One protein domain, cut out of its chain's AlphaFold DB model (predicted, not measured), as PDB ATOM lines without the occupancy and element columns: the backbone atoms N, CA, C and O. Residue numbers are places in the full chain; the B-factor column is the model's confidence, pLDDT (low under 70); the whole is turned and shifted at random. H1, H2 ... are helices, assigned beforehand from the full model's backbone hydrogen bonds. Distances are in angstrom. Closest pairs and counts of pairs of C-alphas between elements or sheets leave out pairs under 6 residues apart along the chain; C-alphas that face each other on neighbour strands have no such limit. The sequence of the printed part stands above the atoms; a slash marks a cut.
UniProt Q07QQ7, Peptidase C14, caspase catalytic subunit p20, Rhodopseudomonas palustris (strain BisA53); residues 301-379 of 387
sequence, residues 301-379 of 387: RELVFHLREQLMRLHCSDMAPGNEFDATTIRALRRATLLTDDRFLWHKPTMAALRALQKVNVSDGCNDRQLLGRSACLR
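AT A GLANCE: This is residues 301 to 379 of the 387 residues of the protein "Peptidase C14, caspase catalytic subunit p20" of Rhodopseudomonas palustris (strain BisA53) (UniProt Q07QQ7). Three helices that run the same way make a compact body, their centres forming a triangle: H1 and H3 lie side by side, and H2 crosses H1 at a steep tilt. Two long links without a named element lead back from H1 to H2 and from H2 to H3, and a short fourth helix, H4, lies apart from these three helices, followed by residues 372 to 379, the last of the printed part. The printed part has 79 residues with four named helices, in the order H1, H2, H3, H4, and no named strand. The class is all helix, though helices hold 35 of the 79 residues, under half. The whole is compact, with a radius of gyration of the C-alphas of 11.9 A, and elongated in outline, spanning 39 by 22 by 21 A.

IN THESE COORDINATES: Start with H1, the longest helix, residues 301 to 313: find C-alpha 301 at (-7.815, -44.109, -24.912) and run 18.4 A to C-alpha 313 at (9.845, -45.840, -19.943). H2 is residues 327 to 336, 14.2 A long. H3 is residues 351 to 358, 10.3 A from first to last C-alpha. H4 is residues 368 to 371, and its last C-alpha stands at (15.644, -33.955, -11.353).

HOW THE PARTS SIT: From H1, look first to H3: they touch, and their closest C-alphas, those of Leu 307 and Leu 354, are 5.5 A apart. Their lines stand at a shallow tilt of 24 degrees, the same way. H1 touches H2 with residues 308 to 311 alone, the closest C-alphas being those of Leu 311 and Ala 332 at 6.7 A. Here the tilt is steep, 52 degrees, again the same way. H2 and H3 are close but not clearly touching; their closest C-alphas are those of Ala 336 and Leu 357, 7.5 A apart. H4 is apart from H1, H2 and H3. In H1, H2 and H3 every O i to N i+4 pair is within hydrogen-bond range; H4 is too short for such a pair, and its one O i to N i+3 pair is not within range.

THE WHOLE: The two C-alphas farthest apart are those of Arg 301 and Arg 379, at 39.9 A. The printed part has no cut. The links from H1 to H2, residues 314 to 326, and from H2 to H3, residues 337 to 350, are long, and the link from H3 to H4 is short. The mean pLDDT of the printed part is 78.1, and residues 368 to 379 are under 70; H4, residues 368 to 371, has a mean of 53.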
ATOM      1  N   ARG A 301      -8.280 -42.963 -25.705       73.00
ATOM      2  CA  ARG A 301      -7.815 -44.109 -24.912       73.00
ATOM      3  C   ARG A 301      -6.468 -44.691 -25.370       73.00
ATOM      4  O   ARG A 301      -5.635 -44.979 -24.519       73.00
ATOM      5  N   GLU A 302      -6.233 -44.834 -26.673       77.88
ATOM      6  CA  GLU A 302      -4.969 -45.353 -27.233       77.88
ATOM      7  C   GLU A 302      -3.820 -44.356 -27.054       77.88
ATOM      8  O   GLU A 302      -2.702 -44.731 -26.705       77.88
ATOM      9  N   LEU A 303      -4.098 -43.058 -27.212       82.62
ATOM     10  CA  LEU A 303      -3.101 -42.016 -26.959       82.62
ATOM     11  C   LEU A 303      -2.649 -42.015 -25.494       82.62
ATOM     12  O   LEU A 303      -1.460 -41.892 -25.202       82.62
ATOM     13  N   VAL A 304      -3.595 -42.164 -24.567       84.69
ATOM     14  CA  VAL A 304      -3.301 -42.233 -23.132       84.69
ATOM     15  C   VAL A 304      -2.460 -43.461 -22.801       84.69
ATOM     16  O   VAL A 304      -1.517 -43.340 -22.018       84.69
ATOM     17  N   PHE A 305      -2.738 -44.600 -23.442       87.62
ATOM     18  CA  PHE A 305      -1.931 -45.808 -23.302       87.62
ATOM     19  C   PHE A 305      -0.468 -45.552 -23.672       87.62
ATOM     20  O   PHE A 305       0.420 -45.750 -22.843       87.62
ATOM     21  N   HIS A 306      -0.220 -45.022 -24.872       89.06
ATOM     22  CA  HIS A 306       1.138 -44.743 -25.340       89.06
ATOM     23  C   HIS A 306       1.834 -43.646 -24.530       89.06
ATOM     24  O   HIS A 306       3.032 -43.733 -24.270       89.06
ATOM     25  N   LEU A 307       1.105 -42.624 -24.073       89.75
ATOM     26  CA  LEU A 307       1.661 -41.618 -23.168       89.75
ATOM     27  C   LEU A 307       2.125 -42.252 -21.855       89.75
ATOM     28  O   LEU A 307       3.241 -41.990 -21.415       89.75
ATOM     29  N   ARG A 308       1.303 -43.110 -21.243       91.06
ATOM     30  CA  ARG A 308       1.659 -43.806 -19.999       91.06
ATOM     31  C   ARG A 308       2.803 -44.797 -20.203       91.06
ATOM     32  O   ARG A 308       3.659 -44.897 -19.330       91.06
ATOM     33  N   GLU A 309       2.878 -45.444 -21.363       93.38
ATOM     34  CA  GLU A 309       4.015 -46.277 -21.768       93.38
ATOM     35  C   GLU A 309       5.322 -45.467 -21.803       93.38
ATOM     36  O   GLU A 309       6.322 -45.873 -21.211       93.38
ATOM     37  N   GLN A 310       5.309 -44.275 -22.410       93.62
ATOM     38  CA  GLN A 310       6.487 -43.402 -22.433       93.62
ATOM     39  C   GLN A 310       6.837 -42.847 -21.048       93.62
ATOM     40  O   GLN A 310       8.012 -42.771 -20.701       93.62
ATOM     41  N   LEU A 311       5.845 -42.486 -20.230       92.38
ATOM     42  CA  LEU A 311       6.082 -42.012 -18.863       92.38
ATOM     43  C   LEU A 311       6.684 -43.104 -17.976       92.38
ATOM     44  O   LEU A 311       7.557 -42.795 -17.167       92.38
ATOM     45  N   MET A 312       6.263 -44.360 -18.146       91.50
ATOM     46  CA  MET A 312       6.886 -45.504 -17.481       91.50
ATOM     47  C   MET A 312       8.309 -45.734 -17.997       91.50
ATOM     48  O   MET A 312       9.229 -45.868 -17.194       91.50
ATOM     49  N   ARG A 313       8.515 -45.712 -19.322       92.31
ATOM     50  CA  ARG A 313       9.845 -45.840 -19.943       92.31
ATOM     51  C   ARG A 313      10.835 -44.805 -19.401       92.31
ATOM     52  O   ARG A 313      12.011 -45.107 -19.246       92.31
ATOM     53  N   LEU A 314      10.364 -43.589 -19.136       91.38
ATOM     54  CA  LEU A 314      11.165 -42.484 -18.610       91.38
ATOM     55  C   LEU A 314      11.210 -42.437 -17.076       91.38
ATOM     56  O   LEU A 314      11.711 -41.459 -16.530       91.38
ATOM     57  N   HIS A 315      10.677 -43.436 -16.368       90.38
ATOM     58  CA  HIS A 315      10.604 -43.462 -14.900       90.38
ATOM     59  C   HIS A 315       9.891 -42.239 -14.286       90.38
ATOM     60  O   HIS A 315      10.157 -41.833 -13.158       90.38
ATOM     61  N   CYS A 316       8.980 -41.613 -15.036       87.31
ATOM     62  CA  CYS A 316       8.142 -40.503 -14.570       87.31
ATOM     63  C   CYS A 316       6.858 -40.984 -13.882       87.31
ATOM     64  O   CYS A 316       6.158 -40.178 -13.268       87.31
ATOM     65  N   SER A 317       6.547 -42.279 -13.988       86.56
ATOM     66  CA  SER A 317       5.420 -42.959 -13.349       86.56
ATOM     67  C   SER A 317       5.734 -44.447 -13.180       86.56
ATOM     68  O   SER A 317       6.171 -45.079 -14.136       86.56
ATOM     69  N   ASP A 318       5.411 -45.019 -12.019       81.94
ATOM     70  CA  ASP A 318       5.550 -46.464 -11.754       81.94
ATOM     71  C   ASP A 318       4.271 -47.261 -12.076       81.94
ATOM     72  O   ASP A 318       4.223 -48.483 -11.949       81.94
ATOM     73  N   MET A 319       3.200 -46.577 -12.489       74.31
ATOM     74  CA  MET A 319       1.927 -47.217 -12.821       74.31
ATOM     75  C   MET A 319       1.949 -47.865 -14.198       74.31
ATOM     76  O   MET A 319       2.304 -47.202 -15.174       74.31
ATOM     77  N   ALA A 320       1.440 -49.099 -14.282       75.75
ATOM     78  CA  ALA A 320       1.217 -49.814 -15.537       75.75
ATOM     79  C   ALA A 320       0.501 -48.937 -16.593       75.75
ATOM     80  O   ALA A 320      -0.397 -48.148 -16.237       75.75
ATOM     81  N   PRO A 321       0.872 -49.058 -17.887       77.44
ATOM     82  CA  PRO A 321       0.180 -48.369 -18.966       77.44
ATOM     83  C   PRO A 321      -1.290 -48.788 -18.988       77.44
ATOM     84  O   PRO A 321      -1.619 -49.973 -18.996       77.44
ATOM     85  N   GLY A 322      -2.175 -47.800 -18.954       78.06
ATOM     86  CA  GLY A 322      -3.619 -47.984 -18.987       78.06
ATOM     87  C   GLY A 322      -4.253 -46.912 -19.862       78.06
ATOM     88  O   GLY A 322      -3.576 -45.995 -20.318       78.06
ATOM     89  N   ASN A 323      -5.558 -47.008 -20.080       79.06
ATOM     90  CA  ASN A 323      -6.261 -46.142 -21.034       79.06
ATOM     91  C   ASN A 323      -6.937 -44.931 -20.364       79.06
ATOM     92  O   ASN A 323      -7.703 -44.215 -21.009       79.06
ATOM     93  N   GLU A 324      -6.695 -44.722 -19.067       80.75
ATOM     94  CA  GLU A 324      -7.319 -43.673 -18.259       80.75
ATOM     95  C   GLU A 324      -6.359 -42.505 -18.003       80.75
ATOM     96  O   GLU A 324      -5.217 -42.691 -17.567       80.75
ATOM     97  N   PHE A 325      -6.831 -41.290 -18.298       82.06
ATOM     98  CA  PHE A 325      -6.081 -40.052 -18.103       82.06
ATOM     99  C   PHE A 325      -6.406 -39.456 -16.731       82.06
ATOM    100  O   PHE A 325      -7.236 -38.560 -16.594       82.06
ATOM    101  N   ASP A 326      -5.771 -40.017 -15.710       81.56
ATOM    102  CA  ASP A 326      -6.001 -39.694 -14.304       81.56
ATOM    103  C   ASP A 326      -5.050 -38.599 -13.772       81.56
ATOM    104  O   ASP A 326      -4.091 -38.166 -14.423       81.56
ATOM    105  N   ALA A 327      -5.287 -38.153 -12.535       79.00
ATOM    106  CA  ALA A 327      -4.447 -37.158 -11.863       79.00
ATOM    107  C   ALA A 327      -2.971 -37.592 -11.736       79.00
ATOM    108  O   ALA A 327      -2.076 -36.748 -11.652       79.00
ATOM    109  N   THR A 328      -2.697 -38.897 -11.728       83.69
ATOM    110  CA  THR A 328      -1.334 -39.436 -11.676       83.69
ATOM    111  C   THR A 328      -0.622 -39.258 -13.011       83.69
ATOM    112  O   THR A 328       0.515 -38.788 -13.029       83.69
ATOM    113  N   THR A 329      -1.312 -39.512 -14.121       84.06
ATOM    114  CA  THR A 329      -0.822 -39.270 -15.484       84.06
ATOM    115  C   THR A 329      -0.521 -37.785 -15.700       84.06
ATOM    116  O   THR A 329       0.534 -37.439 -16.227       84.06
ATOM    117  N   ILE A 330      -1.387 -36.896 -15.200       83.88
ATOM    118  CA  ILE A 330      -1.178 -35.437 -15.235       83.88
ATOM    119  C   ILE A 330       0.087 -35.035 -14.460       83.88
ATOM    120  O   ILE A 330       0.904 -34.260 -14.963       83.88
ATOM    121  N   ARG A 331       0.284 -35.560 -13.242       85.50
ATOM    122  CA  ARG A 331       1.493 -35.289 -12.440       85.50
ATOM    123  C   ARG A 331       2.762 -35.788 -13.129       85.50
ATOM    124  O   ARG A 331       3.754 -35.064 -13.153       85.50
ATOM    125  N   ALA A 332       2.716 -36.983 -13.711       88.12
ATOM    126  CA  ALA A 332       3.833 -37.570 -14.439       88.12
ATOM    127  C   ALA A 332       4.190 -36.756 -15.696       88.12
ATOM    128  O   ALA A 332       5.361 -36.450 -15.909       88.12
ATOM    129  N   LEU A 333       3.195 -36.312 -16.475       88.25
ATOM    130  CA  LEU A 333       3.415 -35.430 -17.627       88.25
ATOM    131  C   LEU A 333       4.002 -34.083 -17.223       88.25
ATOM    132  O   LEU A 333       4.931 -33.610 -17.869       88.25
ATOM    133  N   ARG A 334       3.503 -33.485 -16.137       87.06
ATOM    134  CA  ARG A 334       4.052 -32.235 -15.601       87.06
ATOM    135  C   ARG A 334       5.499 -32.398 -15.131       87.06
ATOM    136  O   ARG A 334       6.285 -31.474 -15.272       87.06
ATOM    137  N   ARG A 335       5.870 -33.557 -14.582       85.94
ATOM    138  CA  ARG A 335       7.268 -33.865 -14.243       85.94
ATOM    139  C   ARG A 335       8.118 -33.981 -15.511       85.94
ATOM    140  O   ARG A 335       9.222 -33.449 -15.568       85.94
ATOM    141  N   ALA A 336       7.570 -34.615 -16.544       86.62
ATOM    142  CA  ALA A 336       8.260 -34.858 -17.801       86.62
ATOM    143  C   ALA A 336       8.484 -33.598 -18.662       86.62
ATOM    144  O   ALA A 336       9.368 -33.610 -19.514       86.62
ATOM    145  N   THR A 337       7.769 -32.487 -18.421       82.81
ATOM    146  CA  THR A 337       8.061 -31.206 -19.101       82.81
ATOM    147  C   THR A 337       9.454 -30.664 -18.777       82.81
ATOM    148  O   THR A 337       9.939 -29.794 -19.481       82.81
ATOM    149  N   LEU A 338      10.100 -31.147 -17.711       82.19
ATOM    150  CA  LEU A 338      11.475 -30.771 -17.358       82.19
ATOM    151  C   LEU A 338      12.535 -31.547 -18.160       82.19
ATOM    152  O   LEU A 338      13.727 -31.268 -18.040       82.19
ATOM    153  N   LEU A 339      12.122 -32.550 -18.942       81.00
ATOM    154  CA  LEU A 339      13.035 -33.431 -19.673       81.00
ATOM    155  C   LEU A 339      13.280 -32.990 -21.123       81.00
ATOM    156  O   LEU A 339      14.188 -33.515 -21.762       81.00
ATOM    157  N   THR A 340      12.481 -32.057 -21.647       76.56
ATOM    158  CA  THR A 340      12.491 -31.642 -23.057       76.56
ATOM    159  C   THR A 340      12.095 -30.174 -23.208       76.56
ATOM    160  O   THR A 340      11.239 -29.687 -22.474       76.56
ATOM    161  N   ASP A 341      12.689 -29.488 -24.187       72.81
ATOM    162  CA  ASP A 341      12.342 -28.107 -24.552       72.81
ATOM    163  C   ASP A 341      11.084 -28.026 -25.447       72.81
ATOM    164  O   ASP A 341      10.558 -26.938 -25.714       72.81
ATOM    165  N   ASP A 342      10.575 -29.174 -25.911       72.81
ATOM    166  CA  ASP A 342       9.347 -29.255 -26.700       72.81
ATOM    167  C   ASP A 342       8.122 -28.858 -25.853       72.81
ATOM    168  O   ASP A 342       7.857 -29.415 -24.784       72.81
ATOM    169  N   ARG A 343       7.304 -27.927 -26.359       75.94
ATOM    170  CA  ARG A 343       6.092 -27.464 -25.661       75.94
ATOM    171  C   ARG A 343       4.914 -28.410 -25.903       75.94
ATOM    172  O   ARG A 343       4.491 -28.596 -27.042       75.94
ATOM    173  N   PHE A 344       4.319 -28.929 -24.828       80.62
ATOM    174  CA  PHE A 344       3.084 -29.718 -24.879       80.62
ATOM    175  C   PHE A 344       2.168 -29.458 -23.674       80.62
ATOM    176  O   PHE A 344       2.604 -28.998 -22.620       80.62
ATOM    177  N   LEU A 345       0.876 -29.768 -23.826       76.00
ATOM    178  CA  LEU A 345      -0.105 -29.658 -22.743       76.00
ATOM    179  C   LEU A 345      -0.011 -30.889 -21.839       76.00
ATOM    180  O   LEU A 345      -0.286 -32.001 -22.279       76.00
ATOM    181  N   TRP A 346       0.350 -30.702 -20.570       81.31
ATOM    182  CA  TRP A 346       0.479 -31.796 -19.595       81.31
ATOM    183  C   TRP A 346      -0.857 -32.195 -18.940       81.31
ATOM    184  O   TRP A 346      -0.968 -33.276 -18.368       81.31
ATOM    185  N   HIS A 347      -1.884 -31.343 -19.025       79.75
ATOM    186  CA  HIS A 347      -3.213 -31.583 -18.443       79.75
ATOM    187  C   HIS A 347      -4.219 -32.200 -19.430       79.75
ATOM    188  O   HIS A 347      -5.403 -32.299 -19.111       79.75
ATOM    189  N   LYS A 348      -3.787 -32.575 -20.641       78.94
ATOM    190  CA  LYS A 348      -4.592 -33.289 -21.646       78.94
ATOM    191  C   LYS A 348      -3.706 -34.278 -22.413       78.94
ATOM    192  O   LYS A 348      -2.534 -33.973 -22.632       78.94
ATOM    193  N   PRO A 349      -4.235 -35.424 -22.870       81.25
ATOM    194  CA  PRO A 349      -3.484 -36.309 -23.747       81.25
ATOM    195  C   PRO A 349      -3.321 -35.650 -25.122       81.25
ATOM    196  O   PRO A 349      -4.307 -35.318 -25.775       81.25
ATOM    197  N   THR A 350      -2.079 -35.426 -25.559       81.56
ATOM    198  CA  THR A 350      -1.771 -34.821 -26.868       81.56
ATOM    199  C   THR A 350      -0.663 -35.595 -27.577       81.56
ATOM    200  O   THR A 350       0.238 -36.135 -26.933       81.56
ATOM    201  N   MET A 351      -0.688 -35.640 -28.912       79.69
ATOM    202  CA  MET A 351       0.415 -36.239 -29.678       79.69
ATOM    203  C   MET A 351       1.697 -35.416 -29.565       79.69
ATOM    204  O   MET A 351       2.781 -35.985 -29.636       79.69
ATOM    205  N   ALA A 352       1.590 -34.096 -29.368       79.56
ATOM    206  CA  ALA A 352       2.734 -33.255 -29.035       79.56
ATOM    207  C   ALA A 352       3.456 -33.778 -27.784       79.56
ATOM    208  O   ALA A 352       4.670 -33.962 -27.828       79.56
ATOM    209  N   ALA A 353       2.712 -34.118 -26.722       85.31
ATOM    210  CA  ALA A 353       3.283 -34.748 -25.534       85.31
ATOM    211  C   ALA A 353       3.927 -36.098 -25.869       85.31
ATOM    212  O   ALA A 353       5.067 -36.340 -25.491       85.31
ATOM    213  N   LEU A 354       3.250 -36.955 -26.639       88.12
ATOM    214  CA  LEU A 354       3.784 -38.277 -26.978       88.12
ATOM    215  C   LEU A 354       5.103 -38.178 -27.756       88.12
ATOM    216  O   LEU A 354       6.082 -38.823 -27.388       88.12
ATOM    217  N   ARG A 355       5.149 -37.328 -28.787       85.44
ATOM    218  CA  ARG A 355       6.353 -37.087 -29.593       85.44
ATOM    219  C   ARG A 355       7.476 -36.477 -28.762       85.44
ATOM    220  O   ARG A 355       8.618 -36.899 -28.903       85.44
ATOM    221  N   ALA A 356       7.154 -35.512 -27.903       85.19
ATOM    222  CA  ALA A 356       8.128 -34.878 -27.023       85.19
ATOM    223  C   ALA A 356       8.781 -35.912 -26.095       85.19
ATOM    224  O   ALA A 356      10.003 -35.962 -26.003       85.19
ATOM    225  N   LEU A 357       7.987 -36.800 -25.484       90.38
ATOM    226  CA  LEU A 357       8.500 -37.875 -24.631       90.38
ATOM    227  C   LEU A 357       9.298 -38.927 -25.412       90.38
ATOM    228  O   LEU A 357      10.310 -39.413 -24.915       90.38
ATOM    229  N   GLN A 358       8.889 -39.273 -26.637       90.12
ATOM    230  CA  GLN A 358       9.609 -40.234 -27.487       90.12
ATOM    231  C   GLN A 358      11.031 -39.781 -27.841       90.12
ATOM    232  O   GLN A 358      11.902 -40.627 -28.027       90.12
ATOM    233  N   LYS A 359      11.283 -38.468 -27.903       88.12
ATOM    234  CA  LYS A 359      12.624 -37.912 -28.142       88.12
ATOM    235  C   LYS A 359      13.545 -37.983 -26.920       88.12
ATOM    236  O   LYS A 359      14.754 -37.850 -27.077       88.12
ATOM    237  N   VAL A 360      13.000 -38.160 -25.714       83.25
ATOM    238  CA  VAL A 360      13.790 -38.195 -24.475       83.25
ATOM    239  C   VAL A 360      14.432 -39.573 -24.301       83.25
ATOM    240  O   VAL A 360      13.754 -40.611 -24.334       83.25
ATOM    241  N   ASN A 361      15.747 -39.588 -24.079       85.75
ATOM    242  CA  ASN A 361      16.496 -40.802 -23.766       85.75
ATOM    243  C   ASN A 361      16.130 -41.322 -22.371       85.75
ATOM    244  O   ASN A 361      15.937 -40.550 -21.438       85.75
ATOM    245  N   VAL A 362      16.092 -42.649 -22.197       84.31
ATOM    246  CA  VAL A 362      15.794 -43.285 -20.893       84.31
ATOM    247  C   VAL A 362      16.780 -42.843 -19.810       84.31
ATOM    248  O   VAL A 362      16.398 -42.652 -18.659       84.31
ATOM    249  N   SER A 363      18.041 -42.637 -20.198       81.88
ATOM    250  CA  SER A 363      19.095 -42.152 -19.312       81.88
ATOM    251  C   SER A 363      18.834 -40.756 -18.767       81.88
ATOM    252  O   SER A 363      19.456 -40.436 -17.771       81.88
ATOM    253  N   ASP A 364      17.962 -39.956 -19.389       80.88
ATOM    254  CA  ASP A 364      17.593 -38.590 -18.990       80.88
ATOM    255  C   ASP A 364      16.181 -38.535 -18.373       80.88
ATOM    256  O   ASP A 364      15.521 -37.499 -18.406       80.88
ATOM    257  N   GLY A 365      15.682 -39.668 -17.866       81.00
ATOM    258  CA  GLY A 365      14.348 -39.814 -17.286       81.00
ATOM    259  C   GLY A 365      14.148 -39.131 -15.922       81.00
ATOM    260  O   GLY A 365      15.030 -38.494 -15.352       81.00
ATOM    261  N   CYS A 366      12.964 -39.303 -15.339       83.12
ATOM    262  CA  CYS A 366      12.544 -38.688 -14.077       83.12
ATOM    263  C   CYS A 366      13.121 -39.344 -12.802       83.12
ATOM    264  O   CYS A 366      12.542 -39.187 -11.725       83.12
ATOM    265  N   ASN A 367      14.248 -40.055 -12.881       78.88
ATOM    266  CA  ASN A 367      14.872 -40.671 -11.708       78.88
ATOM    267  C   ASN A 367      15.221 -39.607 -10.648       78.88
ATOM    268  O   ASN A 367      15.731 -38.531 -10.976       78.88
ATOM    269  N   ASP A 368      14.996 -39.911  -9.364       58.50
ATOM    270  CA  ASP A 368      15.113 -38.942  -8.255       58.50
ATOM    271  C   ASP A 368      16.499 -38.280  -8.132       58.50
ATOM    272  O   ASP A 368      16.614 -37.167  -7.623       58.50
ATOM    273  N   ARG A 369      17.558 -38.906  -8.666       52.03
ATOM    274  CA  ARG A 369      18.910 -38.317  -8.724       52.03
ATOM    275  C   ARG A 369      19.104 -37.266  -9.823       52.03
ATOM    276  O   ARG A 369      20.008 -36.449  -9.697       52.03
ATOM    277  N   GLN A 370      18.300 -37.272 -10.887       51.53
ATOM    278  CA  GLN A 370      18.497 -36.412 -12.063       51.53
ATOM    279  C   GLN A 370      17.702 -35.110 -12.012       51.53
ATOM    280  O   GLN A 370      18.182 -34.072 -12.462       51.53
ATOM    281  N   LEU A 371      16.511 -35.136 -11.415       50.19
ATOM    282  CA  LEU A 371      15.644 -33.955 -11.353       50.19
ATOM    283  C   LEU A 371      16.072 -32.928 -10.299       50.19
ATOM    284  O   LEU A 371      15.732 -31.758 -10.429       50.19
ATOM    285  N   LEU A 372      16.867 -33.333  -9.303       47.12
ATOM    286  CA  LEU A 372      17.529 -32.408  -8.372       47.12
ATOM    287  C   LEU A 372      18.768 -31.727  -8.988       47.12
ATOM    288  O   LEU A 372      19.277 -30.771  -8.415       47.12
ATOM    289  N   GLY A 373      19.250 -32.203 -10.144       44.78
ATOM    290  CA  GLY A 373      20.448 -31.690 -10.819       44.78
ATOM    291  C   GLY A 373      20.182 -30.767 -12.013       44.78
ATOM    292  O   GLY A 373      21.132 -30.269 -12.610       44.78
ATOM    293  N   ARG A 374      18.916 -30.536 -12.384       46.62
ATOM    294  CA  ARG A 374      18.530 -29.622 -13.471       46.62
ATOM    295  C   ARG A 374      17.728 -28.441 -12.928       46.62
ATOM    296  O   ARG A 374      16.574 -28.236 -13.289       46.62
ATOM    297  N   SER A 375      18.348 -27.620 -12.086       45.50
ATOM    298  CA  SER A 375      18.008 -26.197 -12.108       45.50
ATOM    299  C   SER A 375      18.375 -25.693 -13.504       45.50
ATOM    300  O   SER A 375      19.538 -25.711 -13.898       45.50
ATOM    301  N   ALA A 376      17.366 -25.349 -14.306       49.88
ATOM    302  CA  ALA A 376      17.576 -24.795 -15.635       49.88
ATOM    303  C   ALA A 376      18.276 -23.441 -15.484       49.88
ATOM    304  O   ALA A 376      17.639 -22.425 -15.212       49.88
ATOM    305  N   CYS A 377      19.602 -23.440 -15.591       49.25
ATOM    306  CA  CYS A 377      20.370 -22.212 -15.577       49.25
ATOM    307  C   CYS A 377      20.124 -21.474 -16.888       49.25
ATOM    308  O   CYS A 377      20.349 -22.017 -17.974       49.25
ATOM    309  N   LEU A 378      19.680 -20.228 -16.793       41.25
ATOM    310  CA  LEU A 378      19.547 -19.363 -17.950       41.25
ATOM    311  C   LEU A 378      20.959 -18.949 -18.384       41.25
ATOM    312  O   LEU A 378      21.670 -18.310 -17.610       41.25
ATOM    313  N   ARG A 379      21.393 -19.316 -19.597       42.62
ATOM    314  CA  ARG A 379      22.662 -18.817 -20.147       42.62
ATOM    315  C   ARG A 379      22.435 -17.529 -20.923       42.62
ATOM    316  O   ARG A 379      21.780 -17.544 -21.962       42.62
TER     317      ARG A 379